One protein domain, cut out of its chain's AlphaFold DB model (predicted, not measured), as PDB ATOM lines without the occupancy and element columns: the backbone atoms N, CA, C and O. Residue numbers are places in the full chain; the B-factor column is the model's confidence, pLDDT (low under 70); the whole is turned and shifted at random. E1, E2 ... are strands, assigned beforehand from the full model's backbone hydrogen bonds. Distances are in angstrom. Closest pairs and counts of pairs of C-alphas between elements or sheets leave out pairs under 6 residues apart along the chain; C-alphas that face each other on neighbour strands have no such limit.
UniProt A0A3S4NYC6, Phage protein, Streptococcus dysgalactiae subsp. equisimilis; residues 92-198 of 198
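This is residues 92 to 198 of the 198 residues of the protein "Phage protein" of Streptococcus dysgalactiae subsp. equisimilis (UniProt A0A3S4NYC6). Two four-stranded sheets lie face to face as a sandwich, their strands nearly aligned, and the small hairpin of E2 and E3 with the short strand E1 lies to one side of it. The long link from E3 leads back to E4, at the edge of one sheet. The printed part has 107 residues, no named helix and eleven named strands, E1 to E11 in order; the class is all strand. The sheets run E5, E10, E9, E8 and E4, E11, E6, E7, both antiparallel. The whole is compact, with a radius of gyration of the C-alphas of 13.4 A and spans of 40 by 31 by 28 A.

In one sheet E5, residues 135 to 138, E10, residues 181 to 187, E9, residues 169 to 176, and E8, residues 160 to 166, are neighbours in that order. E8, E9 and E10 form a meander, each strand the antiparallel neighbour of the one before; N 172 and O 185 are 2.8 A apart, N 164 and O 171 2.9 A. Edge strand E5 pairs with E10 through N 135 and O 184, 2.8 A. In the other sheet E4, residues 122 to 128, is an edge strand beside E11, residues 192 to 197, with N 125 and O 194 at 2.8 A. E11 is the neighbour of E6, residues 142 to 147, with N 195 and O 144 at 2.9 A. E6 forms a hairpin with E7, residues 150 to 155, with N 145 and O 152 at 2.9 A. Both sheets are strongly twisted; as a sandwich, two sheets face to face, their facing parts are 10.0 A centre to centre and their strands at 20 degrees. The closest C-alphas of E4 and E5 are those of Leu 125 and Leu 137, 6.6 A. E2, residues 100 to 103, and E3, residues 106 to 110, form an antiparallel hairpin, with N 101 and O 109 at 2.8 A. E1, residues 96 to 98, pairs with no named strand and runs on into E2 at 56 degrees.

E9 is the longest strand, 21.8 A from C-alpha 169 at (-5.451, -28.535, -31.680) to C-alpha 176. E10 measures 20.3 A, E4 and E7 17.5 A each, E8 17.3 A, E6 17.0 A and E11 16.9 A. E1 begins at C-alpha 96, (-0.566, -37.590, -10.435), and E11 ends at C-alpha 197, (-20.932, -45.381, -30.464).

The C-alphas farthest apart, of Asp 94 and Thr 157, are 42.2 A apart. The printed part has no cut; the link E3 to E4, 11 residues, is long. Mean pLDDT of the printed part is 81.5; residues 95 to 96, 99, 102 to 107 and 111 to 120 are under 70.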
ATOM      1  N   THR A  92       1.950 -43.421 -12.030       77.56
ATOM      2  CA  THR A  92       1.774 -42.210 -11.210       77.56
ATOM      3  C   THR A  92       3.117 -41.579 -10.862       77.56
ATOM      4  O   THR A  92       4.029 -42.294 -10.456       77.56
ATOM      5  N   ILE A  93       3.221 -40.252 -10.963       75.00
ATOM      6  CA  ILE A  93       4.371 -39.457 -10.496       75.00
ATOM      7  C   ILE A  93       3.831 -38.421  -9.511       75.00
ATOM      8  O   ILE A  93       2.897 -37.698  -9.846       75.00
ATOM      9  N   ASP A  94       4.358 -38.393  -8.286       78.50
ATOM     10  CA  ASP A  94       3.920 -37.481  -7.215       78.50
ATOM     11  C   ASP A  94       2.395 -37.482  -6.986       78.50
ATOM     12  O   ASP A  94       1.750 -36.446  -6.832       78.50
ATOM     13  N   GLY A  95       1.786 -38.672  -7.037       69.38
ATOM     14  CA  GLY A  95       0.337 -38.855  -6.886       69.38
ATOM     15  C   GLY A  95      -0.500 -38.424  -8.098       69.38
ATOM     16  O   GLY A  95      -1.724 -38.543  -8.064       69.38
ATOM     17  N   ARG A  96       0.119 -37.960  -9.189       64.31
ATOM     18  CA  ARG A  96      -0.566 -37.590 -10.435       64.31
ATOM     19  C   ARG A  96      -0.511 -38.733 -11.435       64.31
ATOM     20  O   ARG A  96       0.560 -39.270 -11.710       64.31
ATOM     21  N   SER A  97      -1.660 -39.088 -12.009       71.19
ATOM     22  CA  SER A  97      -1.731 -40.102 -13.065       71.19
ATOM     23  C   SER A  97      -1.046 -39.608 -14.339       71.19
ATOM     24  O   SER A  97      -1.338 -38.522 -14.834       71.19
ATOM     25  N   ILE A  98      -0.190 -40.447 -14.911       75.44
ATOM     26  CA  ILE A  98       0.437 -40.230 -16.211       75.44
ATOM     27  C   ILE A  98      -0.470 -40.817 -17.292       75.44
ATOM     28  O   ILE A  98      -0.868 -41.978 -17.222       75.44
ATOM     29  N   GLY A  99      -0.827 -40.003 -18.287       67.62
ATOM     30  CA  GLY A  99      -1.673 -40.434 -19.406       67.62
ATOM     31  C   GLY A  99      -0.907 -41.183 -20.500       67.62
ATOM     32  O   GLY A  99      -1.469 -42.048 -21.170       67.62
ATOM     33  N   ARG A 100       0.384 -40.875 -20.680       72.19
ATOM     34  CA  ARG A 100       1.221 -41.422 -21.755       72.19
ATOM     35  C   ARG A 100       2.708 -41.334 -21.414       72.19
ATOM     36  O   ARG A 100       3.134 -40.363 -20.797       72.19
ATOM     37  N   VAL A 101       3.488 -42.305 -21.880       74.88
ATOM     38  CA  VAL A 101       4.956 -42.301 -21.876       74.88
ATOM     39  C   VAL A 101       5.444 -42.363 -23.320       74.88
ATOM     40  O   VAL A 101       5.072 -43.263 -24.075       74.88
ATOM     41  N   ILE A 102       6.279 -41.395 -23.699       68.50
ATOM     42  CA  ILE A 102       6.920 -41.315 -25.016       68.50
ATOM     43  C   ILE A 102       8.427 -41.453 -24.816       68.50
ATOM     44  O   ILE A 102       9.006 -40.746 -23.993       68.50
ATOM     45  N   CYS A 103       9.064 -42.335 -25.581       61.78
ATOM     46  CA  CYS A 103      10.515 -42.482 -25.631       61.78
ATOM     47  C   CYS A 103      10.955 -42.419 -27.094       61.78
ATOM     48  O   CYS A 103      10.362 -43.097 -27.926       61.78
ATOM     49  N   ASN A 104      11.960 -41.600 -27.420       58.62
ATOM     50  CA  ASN A 104      12.464 -41.429 -28.792       58.62
ATOM     51  C   ASN A 104      11.358 -41.174 -29.833       58.62
ATOM     52  O   ASN A 104      11.351 -41.790 -30.895       58.62
ATOM     53  N   ASN A 105      10.409 -40.288 -29.513       50.47
ATOM     54  CA  ASN A 105       9.249 -39.985 -30.359       50.47
ATOM     55  C   ASN A 105       8.408 -41.222 -30.717       50.47
ATOM     56  O   ASN A 105       7.853 -41.294 -31.803       50.47
ATOM     57  N   GLN A 106       8.348 -42.206 -29.823       49.91
ATOM     58  CA  GLN A 106       7.454 -43.346 -29.943       49.91
ATOM     59  C   GLN A 106       6.677 -43.509 -28.643       49.91
ATOM     60  O   GLN A 106       7.246 -43.485 -27.545       49.91
ATOM     61  N   VAL A 107       5.362 -43.685 -28.755       65.38
ATOM     62  CA  VAL A 107       4.512 -44.033 -27.611       65.38
ATOM     63  C   VAL A 107       4.868 -45.444 -27.142       65.38
ATOM     64  O   VAL A 107       4.548 -46.428 -27.802       65.38
ATOM     65  N   VAL A 108       5.530 -45.545 -25.988       71.50
ATOM     66  CA  VAL A 108       5.921 -46.835 -25.392       71.50
ATOM     67  C   VAL A 108       4.880 -47.354 -24.410       71.50
ATOM     68  O   VAL A 108       4.778 -48.557 -24.193       71.50
ATOM     69  N   TRP A 109       4.087 -46.452 -23.833       71.69
ATOM     70  CA  TRP A 109       2.963 -46.794 -22.977       71.69
ATOM     71  C   TRP A 109       1.920 -45.682 -23.006       71.69
ATOM     72  O   TRP A 109       2.239 -44.495 -23.073       71.69
ATOM     73  N   GLN A 110       0.659 -46.065 -22.917       70.06
ATOM     74  CA  GLN A 110      -0.470 -45.157 -22.838       70.06
ATOM     75  C   GLN A 110      -1.457 -45.757 -21.854       70.06
ATOM     76  O   GLN A 110      -1.757 -46.949 -21.942       70.06
ATOM     77  N   ASN A 111      -2.001 -44.926 -20.967       67.56
ATOM     78  CA  ASN A 111      -3.161 -45.327 -20.199       67.56
ATOM     79  C   ASN A 111      -4.293 -45.579 -21.202       67.56
ATOM     80  O   ASN A 111      -4.819 -44.646 -21.815       67.56
ATOM     81  N   GLN A 112      -4.621 -46.848 -21.432       60.00
ATOM     82  CA  GLN A 112      -5.844 -47.210 -22.126       60.00
ATOM     83  C   GLN A 112      -6.963 -46.847 -21.166       60.00
ATOM     84  O   GLN A 112      -7.306 -47.642 -20.292       60.00
ATOM     85  N   GLY A 113      -7.437 -45.601 -21.269       51.44
ATOM     86  CA  GLY A 113      -8.508 -45.082 -20.437       51.44
ATOM     87  C   GLY A 113      -9.576 -46.155 -20.336       51.44
ATOM     88  O   GLY A 113     -10.107 -46.600 -21.354       51.44
ATOM     89  N   ARG A 114      -9.789 -46.654 -19.113       43.59
ATOM     90  CA  ARG A 114     -10.784 -47.684 -18.849       43.59
ATOM     91  C   ARG A 114     -12.073 -47.160 -19.455       43.59
ATOM     92  O   ARG A 114     -12.513 -46.083 -19.068       43.59
ATOM     93  N   SER A 115     -12.601 -47.885 -20.435       43.88
ATOM     94  CA  SER A 115     -13.877 -47.581 -21.063       43.88
ATOM     95  C   SER A 115     -14.919 -47.388 -19.963       43.88
ATOM     96  O   SER A 115     -15.366 -48.346 -19.332       43.88
ATOM     97  N   THR A 116     -15.225 -46.136 -19.654       45.31
ATOM     98  CA  THR A 116     -16.341 -45.782 -18.796       45.31
ATOM     99  C   THR A 116     -17.492 -45.486 -19.735       45.31
ATOM    100  O   THR A 116     -17.384 -44.671 -20.655       45.31
ATOM    101  N   SER A 117     -18.590 -46.213 -19.552       46.97
ATOM    102  CA  SER A 117     -19.836 -45.928 -20.248       46.97
ATOM    103  C   SER A 117     -20.238 -44.497 -19.902       46.97
ATOM    104  O   SER A 117     -20.607 -44.216 -18.761       46.97
ATOM    105  N   ALA A 118     -20.135 -43.577 -20.857       53.72
ATOM    106  CA  ALA A 118     -20.750 -42.273 -20.715       53.72
ATOM    107  C   ALA A 118     -22.266 -42.445 -20.898       53.72
ATOM    108  O   ALA A 118     -22.738 -43.311 -21.646       53.72
ATOM    109  N   SER A 119     -23.054 -41.640 -20.191       53.00
ATOM    110  CA  SER A 119     -24.504 -41.607 -20.374       53.00
ATOM    111  C   SER A 119     -24.851 -41.330 -21.848       53.00
ATOM    112  O   SER A 119     -24.190 -40.546 -22.526       53.00
ATOM    113  N   GLY A 120     -25.877 -42.007 -22.379       66.81
ATOM    114  CA  GLY A 120     -26.320 -41.824 -23.772       66.81
ATOM    115  C   GLY A 120     -25.665 -42.741 -24.820       66.81
ATOM    116  O   GLY A 120     -25.721 -42.432 -26.012       66.81
ATOM    117  N   GLY A 121     -25.065 -43.864 -24.405       81.19
ATOM    118  CA  GLY A 121     -24.557 -44.910 -25.309       81.19
ATOM    119  C   GLY A 121     -23.178 -44.632 -25.908       81.19
ATOM    120  O   GLY A 121     -22.741 -45.361 -26.793       81.19
ATOM    121  N   TRP A 122     -22.495 -43.587 -25.440       86.88
ATOM    122  CA  TRP A 122     -21.129 -43.265 -25.835       86.88
ATOM    123  C   TRP A 122     -20.124 -43.978 -24.936       86.88
ATOM    124  O   TRP A 122     -20.232 -43.959 -23.711       86.88
ATOM    125  N   GLN A 123     -19.112 -44.572 -25.549       85.38
ATOM    126  CA  GLN A 123     -18.018 -45.229 -24.858       85.38
ATOM    127  C   GLN A 123     -16.757 -44.380 -24.965       85.38
ATOM    128  O   GLN A 123     -16.310 -44.117 -26.079       85.38
ATOM    129  N   GLN A 124     -16.153 -43.973 -23.846       86.50
ATOM    130  CA  GLN A 124     -14.862 -43.282 -23.901       86.50
ATOM    131  C   GLN A 124     -13.776 -44.249 -24.390       86.50
ATOM    132  O   GLN A 124     -13.573 -45.313 -23.809       86.50
ATOM    133  N   LEU A 125     -13.089 -43.878 -25.469       85.75
ATOM    134  CA  LEU A 125     -12.034 -44.680 -26.090       85.75
ATOM    135  C   LEU A 125     -10.645 -44.173 -25.711       85.75
ATOM    136  O   LEU A 125      -9.713 -44.960 -25.565       85.75
ATOM    137  N   TRP A 126     -10.496 -42.853 -25.585       87.19
ATOM    138  CA  TRP A 126      -9.200 -42.223 -25.373       87.19
ATOM    139  C   TRP A 126      -9.320 -40.829 -24.770       87.19
ATOM    140  O   TRP A 126     -10.289 -40.125 -25.041       87.19
ATOM    141  N   GLN A 127      -8.314 -40.423 -23.997       86.50
ATOM    142  CA  GLN A 127      -8.142 -39.052 -23.531       86.50
ATOM    143  C   GLN A 127      -6.652 -38.712 -23.449       86.50
ATOM    144  O   GLN A 127      -5.887 -39.443 -22.819       86.50
ATOM    145  N   GLY A 128      -6.238 -37.591 -24.037       83.50
ATOM    146  CA  GLY A 128      -4.859 -37.122 -23.932       83.50
ATOM    147  C   GLY A 128      -4.525 -35.970 -24.870       83.50
ATOM    148  O   GLY A 128      -5.373 -35.468 -25.601       83.50
ATOM    149  N   THR A 129      -3.265 -35.547 -24.852       85.06
ATOM    150  CA  THR A 129      -2.733 -34.562 -25.802       85.06
ATOM    151  C   THR A 129      -2.294 -35.264 -27.084       85.06
ATOM    152  O   THR A 129      -1.613 -36.294 -27.028       85.06
ATOM    153  N   LEU A 130      -2.672 -34.715 -28.239       86.00
ATOM    154  CA  LEU A 130      -2.340 -35.290 -29.543       86.00
ATOM    155  C   LEU A 130      -0.824 -35.312 -29.796       86.00
ATOM    156  O   LEU A 130      -0.056 -34.528 -29.237       86.00
ATOM    157  N   SER A 131      -0.392 -36.245 -30.639       84.12
ATOM    158  CA  SER A 131       0.978 -36.355 -31.150       84.12
ATOM    159  C   SER A 131       0.963 -36.800 -32.602       84.12
ATOM    160  O   SER A 131      -0.037 -37.334 -33.078       84.12
ATOM    161  N   LEU A 132       2.096 -36.633 -33.281       84.12
ATOM    162  CA  LEU A 132       2.273 -37.106 -34.654       84.12
ATOM    163  C   LEU A 132       2.210 -38.638 -34.767       84.12
ATOM    164  O   LEU A 132       1.908 -39.147 -35.841       84.12
ATOM    165  N   ASP A 133       2.443 -39.359 -33.669       80.94
ATOM    166  CA  ASP A 133       2.233 -40.804 -33.614       80.94
ATOM    167  C   ASP A 133       0.745 -41.150 -33.600       80.94
ATOM    168  O   ASP A 133      -0.021 -40.605 -32.797       80.94
ATOM    169  N   ASP A 134       0.363 -42.112 -34.441       84.88
ATOM    170  CA  ASP A 134      -1.000 -42.623 -34.493       84.88
ATOM    171  C   ASP A 134      -1.338 -43.429 -33.231       84.88
ATOM    172  O   ASP A 134      -0.743 -44.468 -32.930       84.88
ATOM    173  N   VAL A 135      -2.382 -42.996 -32.537       85.19
ATOM    174  CA  VAL A 135      -3.092 -43.778 -31.532       85.19
ATOM    175  C   VAL A 135      -4.127 -44.646 -32.244       85.19
ATOM    176  O   VAL A 135      -4.928 -44.155 -33.039       85.19
ATOM    177  N   ARG A 136      -4.123 -45.949 -31.947       86.94
ATOM    178  CA  ARG A 136      -5.066 -46.921 -32.514       86.94
ATOM    179  C   ARG A 136      -6.202 -47.176 -31.538       86.94
ATOM    180  O   ARG A 136      -5.943 -47.581 -30.406       86.94
ATOM    181  N   LEU A 137      -7.439 -46.953 -31.970       86.94
ATOM    182  CA  LEU A 137      -8.643 -47.123 -31.161       86.94
ATOM    183  C   LEU A 137      -9.628 -48.105 -31.812       86.94
ATOM    184  O   LEU A 137      -9.624 -48.259 -33.037       86.94
ATOM    185  N   PRO A 138     -10.489 -48.765 -31.014       86.06
ATOM    186  CA  PRO A 138     -11.480 -49.697 -31.538       86.06
ATOM    187  C   PRO A 138     -12.457 -49.033 -32.514       86.06
ATOM    188  O   PRO A 138     -12.780 -47.851 -32.380       86.06
ATOM    189  N   ALA A 139     -12.963 -49.826 -33.458       88.44
ATOM    190  CA  ALA A 139     -13.952 -49.383 -34.427       88.44
ATOM    191  C   ALA A 139     -15.356 -49.190 -33.832       88.44
ATOM    192  O   ALA A 139     -15.881 -50.063 -33.142       88.44
ATOM    193  N   TYR A 140     -15.977 -48.070 -34.193       93.19
ATOM    194  CA  TYR A 140     -17.372 -47.709 -33.944       93.19
ATOM    195  C   TYR A 140     -17.978 -47.048 -35.181       93.19
ATOM    196  O   TYR A 140     -17.251 -46.518 -36.021       93.19
ATOM    197  N   ARG A 141     -19.315 -47.034 -35.286       92.25
ATOM    198  CA  ARG A 141     -20.013 -46.353 -36.392       92.25
ATOM    199  C   ARG A 141     -19.906 -44.832 -36.321       92.25
ATOM    200  O   ARG A 141     -19.808 -44.176 -37.358       92.25
ATOM    201  N   LEU A 142     -19.944 -44.280 -35.112       94.31
ATOM    202  CA  LEU A 142     -19.874 -42.852 -34.830       94.31
ATOM    203  C   LEU A 142     -18.768 -42.571 -33.818       94.31
ATOM    204  O   LEU A 142     -18.611 -43.307 -32.841       94.31
ATOM    205  N   TYR A 143     -18.078 -41.452 -34.017       94.25
ATOM    206  CA  TYR A 143     -17.081 -40.930 -33.094       94.25
ATOM    207  C   TYR A 143     -17.432 -39.510 -32.675       94.25
ATOM    208  O   TYR A 143     -17.823 -38.692 -33.506       94.25
ATOM    209  N   LEU A 144     -17.268 -39.226 -31.386       93.88
ATOM    210  CA  LEU A 144     -17.364 -37.892 -30.804       93.88
ATOM    211  C   LEU A 144     -15.968 -37.475 -30.351       93.88
ATOM    212  O   LEU A 144     -15.358 -38.144 -29.515       93.88
ATOM    213  N   PHE A 145     -15.496 -36.354 -30.876       94.12
ATOM    214  CA  PHE A 145     -14.243 -35.724 -30.486       94.12
ATOM    215  C   PHE A 145     -14.575 -34.510 -29.631       94.12
ATOM    216  O   PHE A 145     -15.422 -33.704 -30.017       94.12
ATOM    217  N   LYS A 146     -13.947 -34.390 -28.462       93.88
ATOM    218  CA  LYS A 146     -14.210 -33.309 -27.510       93.88
ATOM    219  C   LYS A 146     -12.914 -32.755 -26.934       93.88
ATOM    220  O   LYS A 146     -12.060 -33.526 -26.508       93.88
ATOM    221  N   SER A 147     -12.796 -31.438 -26.847       92.19
ATOM    222  CA  SER A 147     -11.752 -30.747 -26.088       92.19
ATOM    223  C   SER A 147     -12.374 -29.524 -25.424       92.19
ATOM    224  O   SER A 147     -12.926 -28.672 -26.111       92.19
ATOM    225  N   ASP A 148     -12.349 -29.473 -24.092       88.75
ATOM    226  CA  ASP A 148     -13.098 -28.502 -23.283       88.75
ATOM    227  C   ASP A 148     -14.567 -28.348 -23.728       88.75
ATOM    228  O   ASP A 148     -15.374 -29.272 -23.550       88.75
ATOM    229  N   TYR A 149     -14.910 -27.190 -24.297       88.06
ATOM    230  CA  TYR A 149     -16.250 -26.844 -24.773       88.06
ATOM    231  C   TYR A 149     -16.464 -27.159 -26.259       88.06
ATOM    232  O   TYR A 149     -17.612 -27.240 -26.697       88.06
ATOM    233  N   ASP A 150     -15.390 -27.396 -27.015       92.56
ATOM    234  CA  ASP A 150     -15.473 -27.736 -28.431       92.56
ATOM    235  C   ASP A 150     -15.729 -29.228 -28.604       92.56
ATOM    236  O   ASP A 150     -15.100 -30.085 -27.967       92.56
ATOM    237  N   SER A 151     -16.652 -29.562 -29.500       93.56
ATOM    238  CA  SER A 151     -16.882 -30.948 -29.878       93.56
ATOM    239  C   SER A 151     -17.498 -31.082 -31.256       93.56
ATOM    240  O   SER A 151     -18.192 -30.186 -31.737       93.56
ATOM    241  N   PHE A 152     -17.272 -32.232 -31.878       93.25
ATOM    242  CA  PHE A 152     -17.934 -32.592 -33.122       93.25
ATOM    243  C   PHE A 152     -18.082 -34.109 -33.249       93.25
ATOM    244  O   PHE A 152     -17.344 -34.888 -32.641       93.25
ATOM    245  N   ILE A 153     -19.055 -34.525 -34.062       93.75
ATOM    246  CA  ILE A 153     -19.351 -35.930 -34.348       93.75
ATOM    247  C   ILE A 153     -19.022 -36.221 -35.815       93.75
ATOM    248  O   ILE A 153     -19.300 -35.400 -36.696       93.75
ATOM    249  N   ARG A 154     -18.436 -37.391 -36.080       94.06
ATOM    250  CA  ARG A 154     -18.195 -37.921 -37.431       94.06
ATOM    251  C   ARG A 154     -18.578 -39.391 -37.504       94.06
ATOM    252  O   ARG A 154     -18.426 -40.122 -36.523       94.06
ATOM    253  N   SER A 155     -19.061 -39.823 -38.665       93.50
ATOM    254  CA  SER A 155     -19.199 -41.248 -38.948       93.50
ATOM    255  C   SER A 155     -17.847 -41.848 -39.335       93.50
ATOM    256  O   SER A 155     -16.964 -41.139 -39.814       93.50
ATOM    257  N   ALA A 156     -17.676 -43.157 -39.143       91.88
ATOM    258  CA  ALA A 156     -16.467 -43.858 -39.580       91.88
ATOM    259  C   ALA A 156     -16.174 -43.652 -41.077       91.88
ATOM    260  O   ALA A 156     -15.019 -43.512 -41.466       91.88
ATOM    261  N   THR A 157     -17.219 -43.584 -41.904       89.50
ATOM    262  CA  THR A 157     -17.105 -43.417 -43.358       89.50
ATOM    263  C   THR A 157     -16.641 -42.024 -43.778       89.50
ATOM    264  O   THR A 157     -16.082 -41.886 -44.861       89.50
ATOM    265  N   ASP A 158     -16.809 -41.009 -42.923       89.62
ATOM    266  CA  ASP A 158     -16.377 -39.631 -43.210       89.62
ATOM    267  C   ASP A 158     -14.912 -39.370 -42.808       89.62
ATOM    268  O   ASP A 158     -14.361 -38.300 -43.072       89.62
ATOM    269  N   LEU A 159     -14.270 -40.327 -42.128       89.06
ATOM    270  CA  LEU A 159     -12.916 -40.193 -41.594       89.06
ATOM    271  C   LEU A 159     -11.892 -40.778 -42.573       89.06
ATOM    272  O   LEU A 159     -11.452 -41.918 -42.430       89.06
ATOM    273  N   ILE A 160     -11.476 -39.978 -43.555       79.12
ATOM    274  CA  ILE A 160     -10.518 -40.373 -44.606       79.12
ATOM    275  C   ILE A 160      -9.242 -39.520 -44.490       79.12
ATOM    276  O   ILE A 160      -8.795 -38.893 -45.446       79.12
ATOM    277  N   GLY A 161      -8.664 -39.443 -43.286       70.31
ATOM    278  CA  GLY A 161      -7.494 -38.589 -43.024       70.31
ATOM    279  C   GLY A 161      -7.852 -37.113 -42.862       70.31
ATOM    280  O   GLY A 161      -7.068 -36.241 -43.226       70.31
ATOM    281  N   SER A 162      -9.046 -36.842 -42.340       73.81
ATOM    282  CA  SER A 162      -9.596 -35.502 -42.158       73.81
ATOM    283  C   SER A 162      -8.781 -34.719 -41.126       73.81
ATOM    284  O   SER A 162      -8.460 -35.255 -40.062       73.81
ATOM    285  N   TYR A 163      -8.488 -33.455 -41.437       82.19
ATOM    286  CA  TYR A 163      -7.866 -32.498 -40.525       82.19
ATOM    287  C   TYR A 163      -8.953 -31.604 -39.941       82.19
ATOM    288  O   TYR A 163      -9.641 -30.910 -40.685       82.19
ATOM    289  N   GLU A 164      -9.099 -31.611 -38.625       82.31
ATOM    290  CA  GLU A 164     -10.075 -30.779 -37.924       82.31
ATOM    291  C   GLU A 164      -9.360 -29.958 -36.853       82.31
ATOM    292  O   GLU A 164      -8.496 -30.465 -36.133       82.31
ATOM    293  N   SER A 165      -9.723 -28.680 -36.744       86.81
ATOM    294  CA  SER A 165      -9.289 -27.851 -35.622       86.81
ATOM    295  C   SER A 165     -10.267 -28.031 -34.466       86.81
ATOM    296  O   SER A 165     -11.471 -27.862 -34.649       86.81
ATOM    297  N   ILE A 166      -9.772 -28.378 -33.278       91.25
ATOM    298  CA  ILE A 166     -10.595 -28.508 -32.068       91.25
ATOM    299  C   ILE A 166      -9.865 -27.906 -30.875       91.25
ATOM    300  O   ILE A 166      -8.793 -28.387 -30.504       91.25
ATOM    301  N   ASN A 167     -10.423 -26.847 -30.283       91.50
ATOM    302  CA  ASN A 167      -9.815 -26.110 -29.177       91.50
ATOM    303  C   ASN A 167      -8.334 -25.766 -29.440       91.50
ATOM    304  O   ASN A 167      -7.456 -26.043 -28.625       91.50
ATOM    305  N   GLY A 168      -8.020 -25.270 -30.642       86.38
ATOM    306  CA  GLY A 168      -6.650 -24.926 -31.052       86.38
ATOM    307  C   GLY A 168      -5.713 -26.111 -31.337       86.38
ATOM    308  O   GLY A 168      -4.550 -25.893 -31.675       86.38
ATOM    309  N   ASN A 169      -6.188 -27.354 -31.236       88.75
ATOM    310  CA  ASN A 169      -5.451 -28.535 -31.680       88.75
ATOM    311  C   ASN A 169      -5.719 -28.817 -33.161       88.75
ATOM    312  O   ASN A 169      -6.851 -28.676 -33.610       88.75
ATOM    313  N   THR A 170      -4.721 -29.317 -33.888       92.69
ATOM    314  CA  THR A 170      -4.926 -29.964 -35.192       92.69
ATOM    315  C   THR A 170      -5.065 -31.463 -34.981       92.69
ATOM    316  O   THR A 170      -4.109 -32.121 -34.570       92.69
ATOM    317  N   LEU A 171      -6.248 -31.998 -35.259       92.00
ATOM    318  CA  LEU A 171      -6.588 -33.411 -35.149       92.00
ATOM    319  C   LEU A 171      -6.622 -34.052 -36.533       92.00
ATOM    320  O   LEU A 171      -7.294 -33.552 -37.428       92.00
ATOM    321  N   ILE A 172      -5.942 -35.184 -36.674       93.50
ATOM    322  CA  ILE A 172      -5.976 -36.046 -37.850       93.50
ATOM    323  C   ILE A 172      -6.691 -37.322 -37.440       93.50
ATOM    324  O   ILE A 172      -6.221 -38.035 -36.554       93.50
ATOM    325  N   ALA A 173      -7.818 -37.620 -38.076       93.12
ATOM    326  CA  ALA A 173      -8.577 -38.833 -37.804       93.12
ATOM    327  C   ALA A 173      -8.834 -39.601 -39.102       93.12
ATOM    328  O   ALA A 173      -9.350 -39.061 -40.084       93.12
ATOM    329  N   ARG A 174      -8.474 -40.887 -39.111       93.38
ATOM    330  CA  ARG A 174      -8.716 -41.782 -40.246       93.38
ATOM    331  C   ARG A 174      -9.273 -43.115 -39.783       93.38
ATOM    332  O   ARG A 174      -8.768 -43.711 -38.834       93.38
ATOM    333  N   TYR A 175     -10.289 -43.592 -40.481       92.50
ATOM    334  CA  TYR A 175     -10.793 -44.937 -40.304       92.50
ATOM    335  C   TYR A 175     -10.020 -45.894 -41.211       92.50
ATOM    336  O   TYR A 175     -10.049 -45.805 -42.440       92.50
ATOM    337  N   ASP A 176      -9.289 -46.806 -40.585       90.25
ATOM    338  CA  ASP A 176      -8.534 -47.844 -41.263       90.25
ATOM    339  C   ASP A 176      -9.436 -49.061 -41.468       90.25
ATOM    340  O   ASP A 176      -9.609 -49.899 -40.579       90.25
ATOM    341  N   HIS A 177     -10.024 -49.132 -42.661       86.25
ATOM    342  CA  HIS A 177     -10.930 -50.205 -43.062       86.25
ATOM    343  C   HIS A 177     -10.247 -51.577 -43.065       86.25
ATOM    344  O   HIS A 177     -10.894 -52.576 -42.762       86.25
ATOM    345  N   SER A 178      -8.946 -51.638 -43.364       88.19
ATOM    346  CA  SER A 178      -8.198 -52.896 -43.465       88.19
ATOM    347  C   SER A 178      -8.024 -53.568 -42.108       88.19
ATOM    348  O   SER A 178      -8.093 -54.789 -42.010       88.19
ATOM    349  N   ASN A 179      -7.817 -52.772 -41.058       83.44
ATOM    350  CA  ASN A 179      -7.618 -53.270 -39.694       83.44
ATOM    351  C   ASN A 179      -8.827 -53.027 -38.776       83.44
ATOM    352  O   ASN A 179      -8.744 -53.308 -37.582       83.44
ATOM    353  N   ASN A 180      -9.933 -52.508 -39.321       87.25
ATOM    354  CA  ASN A 180     -11.167 -52.190 -38.602       87.25
ATOM    355  C   ASN A 180     -10.910 -51.398 -37.307       87.25
ATOM    356  O   ASN A 180     -11.275 -51.820 -36.207       87.25
ATOM    357  N   GLN A 181     -10.232 -50.260 -37.445       90.31
ATOM    358  CA  GLN A 181      -9.797 -49.429 -36.323       90.31
ATOM    359  C   GLN A 181      -9.845 -47.943 -36.683       90.31
ATOM    360  O   GLN A 181      -9.719 -47.558 -37.847       90.31
ATOM    361  N   LEU A 182      -9.978 -47.096 -35.668       91.00
ATOM    362  CA  LEU A 182      -9.762 -45.663 -35.803       91.00
ATOM    363  C   LEU A 182      -8.296 -45.345 -35.503       91.00
ATOM    364  O   LEU A 182      -7.741 -45.811 -34.509       91.00
ATOM    365  N   LEU A 183      -7.683 -44.517 -36.338       92.06
ATOM    366  CA  LEU A 183      -6.346 -43.984 -36.126       92.06
ATOM    367  C   LEU A 183      -6.447 -42.476 -35.909       92.06
ATOM    368  O   LEU A 183      -7.081 -41.777 -36.704       92.06
ATOM    369  N   ILE A 184      -5.837 -41.997 -34.828       91.88
ATOM    370  CA  ILE A 184      -5.795 -40.576 -34.476       91.88
ATOM    371  C   ILE A 184      -4.373 -40.122 -34.229       91.88
ATOM    372  O   ILE A 184      -3.655 -40.709 -33.428       91.88
ATOM    373  N   SER A 185      -4.020 -39.014 -34.852       91.19
ATOM    374  CA  SER A 185      -2.778 -38.284 -34.633       91.19
ATOM    375  C   SER A 185      -3.068 -36.788 -34.697       91.19
ATOM    376  O   SER A 185      -4.213 -36.360 -34.841       91.19
ATOM    377  N   GLY A 186      -2.052 -35.959 -34.510       90.38
ATOM    378  CA  GLY A 186      -2.206 -34.515 -34.558       90.38
ATOM    379  C   GLY A 186      -1.180 -33.777 -33.719       90.38
ATOM    380  O   GLY A 186      -0.184 -34.338 -33.271       90.38
ATOM    381  N   PHE A 187      -1.424 -32.500 -33.482       87.19
ATOM    382  CA  PHE A 187      -0.574 -31.677 -32.632       87.19
ATOM    383  C   PHE A 187      -1.398 -30.595 -31.940       87.19
ATOM    384  O   PHE A 187      -2.419 -30.138 -32.449       87.19
ATOM    385  N   GLY A 188      -0.946 -30.193 -30.759       83.12
ATOM    386  CA  GLY A 188      -1.623 -29.220 -29.914       83.12
ATOM    387  C   GLY A 188      -1.309 -29.474 -28.444       83.12
ATOM    388  O   GLY A 188      -0.609 -30.433 -28.119       83.12
ATOM    389  N   GLN A 189      -1.776 -28.594 -27.562       80.88
ATOM    390  CA  GLN A 189      -1.512 -28.696 -26.121       80.88
ATOM    391  C   GLN A 189      -2.755 -29.063 -25.311       80.88
ATOM    392  O   GLN A 189      -2.625 -29.605 -24.212       80.88
ATOM    393  N   ASN A 190      -3.950 -28.840 -25.864       84.75
ATOM    394  CA  ASN A 190      -5.193 -29.051 -25.140       84.75
ATOM    395  C   ASN A 190      -5.598 -30.532 -25.197       84.75
ATOM    396  O   ASN A 190      -5.585 -31.128 -26.277       84.75
ATOM    397  N   PRO A 191      -5.962 -31.160 -24.066       86.38
ATOM    398  CA  PRO A 191      -6.406 -32.546 -24.061       86.38
ATOM    399  C   PRO A 191      -7.643 -32.752 -24.940       86.38
ATOM    400  O   PRO A 191      -8.604 -31.984 -24.887       86.38
ATOM    401  N   VAL A 192      -7.641 -33.831 -25.714       90.94
ATOM    402  CA  VAL A 192      -8.777 -34.298 -26.507       90.94
ATOM    403  C   VAL A 192      -9.275 -35.604 -25.904       90.94
ATOM    404  O   VAL A 192      -8.486 -36.468 -25.532       90.94
ATOM    405  N   THR A 193     -10.590 -35.750 -25.801       91.94
ATOM    406  CA  THR A 193     -11.271 -36.989 -25.427       91.94
ATOM    407  C   THR A 193     -12.055 -37.504 -26.624       91.94
ATOM    408  O   THR A 193     -12.742 -36.733 -27.294       91.94
ATOM    409  N   ILE A 194     -11.955 -38.800 -26.892       92.19
ATOM    410  CA  ILE A 194     -12.594 -39.463 -28.027       92.19
ATOM    411  C   ILE A 194     -13.542 -40.522 -27.493       92.19
ATOM    412  O   ILE A 194     -13.155 -41.345 -26.660       92.19
ATOM    413  N   TYR A 195     -14.766 -40.512 -28.004       92.75
ATOM    414  CA  TYR A 195     -15.798 -41.485 -27.683       92.75
ATOM    415  C   TYR A 195     -16.262 -42.212 -28.944       92.75
ATOM    416  O   TYR A 195     -16.241 -41.637 -30.031       92.75
ATOM    417  N   GLY A 196     -16.714 -43.454 -28.791       91.19
ATOM    418  CA  GLY A 196     -17.298 -44.278 -29.848       91.19
ATOM    419  C   GLY A 196     -18.730 -44.699 -29.528       91.19
ATOM    420  O   GLY A 196     -19.075 -44.889 -28.359       91.19
ATOM    421  N   ARG A 197     -19.568 -44.840 -30.558       91.94
ATOM    422  CA  ARG A 197     -20.932 -45.381 -30.464       91.94
ATOM    423  C   ARG A 197     -21.300 -46.154 -31.734       91.94
ATOM    424  O   ARG A 197     -20.947 -45.737 -32.835       91.94
ATOM    425  N   ASN A 198     -21.999 -47.278 -31.572       87.00
ATOM    426  CA  ASN A 198     -22.532 -48.085 -32.680       87.00
ATOM    427  C   ASN A 198     -23.945 -47.681 -33.104       87.00
ATOM    428  O   ASN A 198     -24.641 -47.042 -32.287       87.00
TER     429      ASN A 198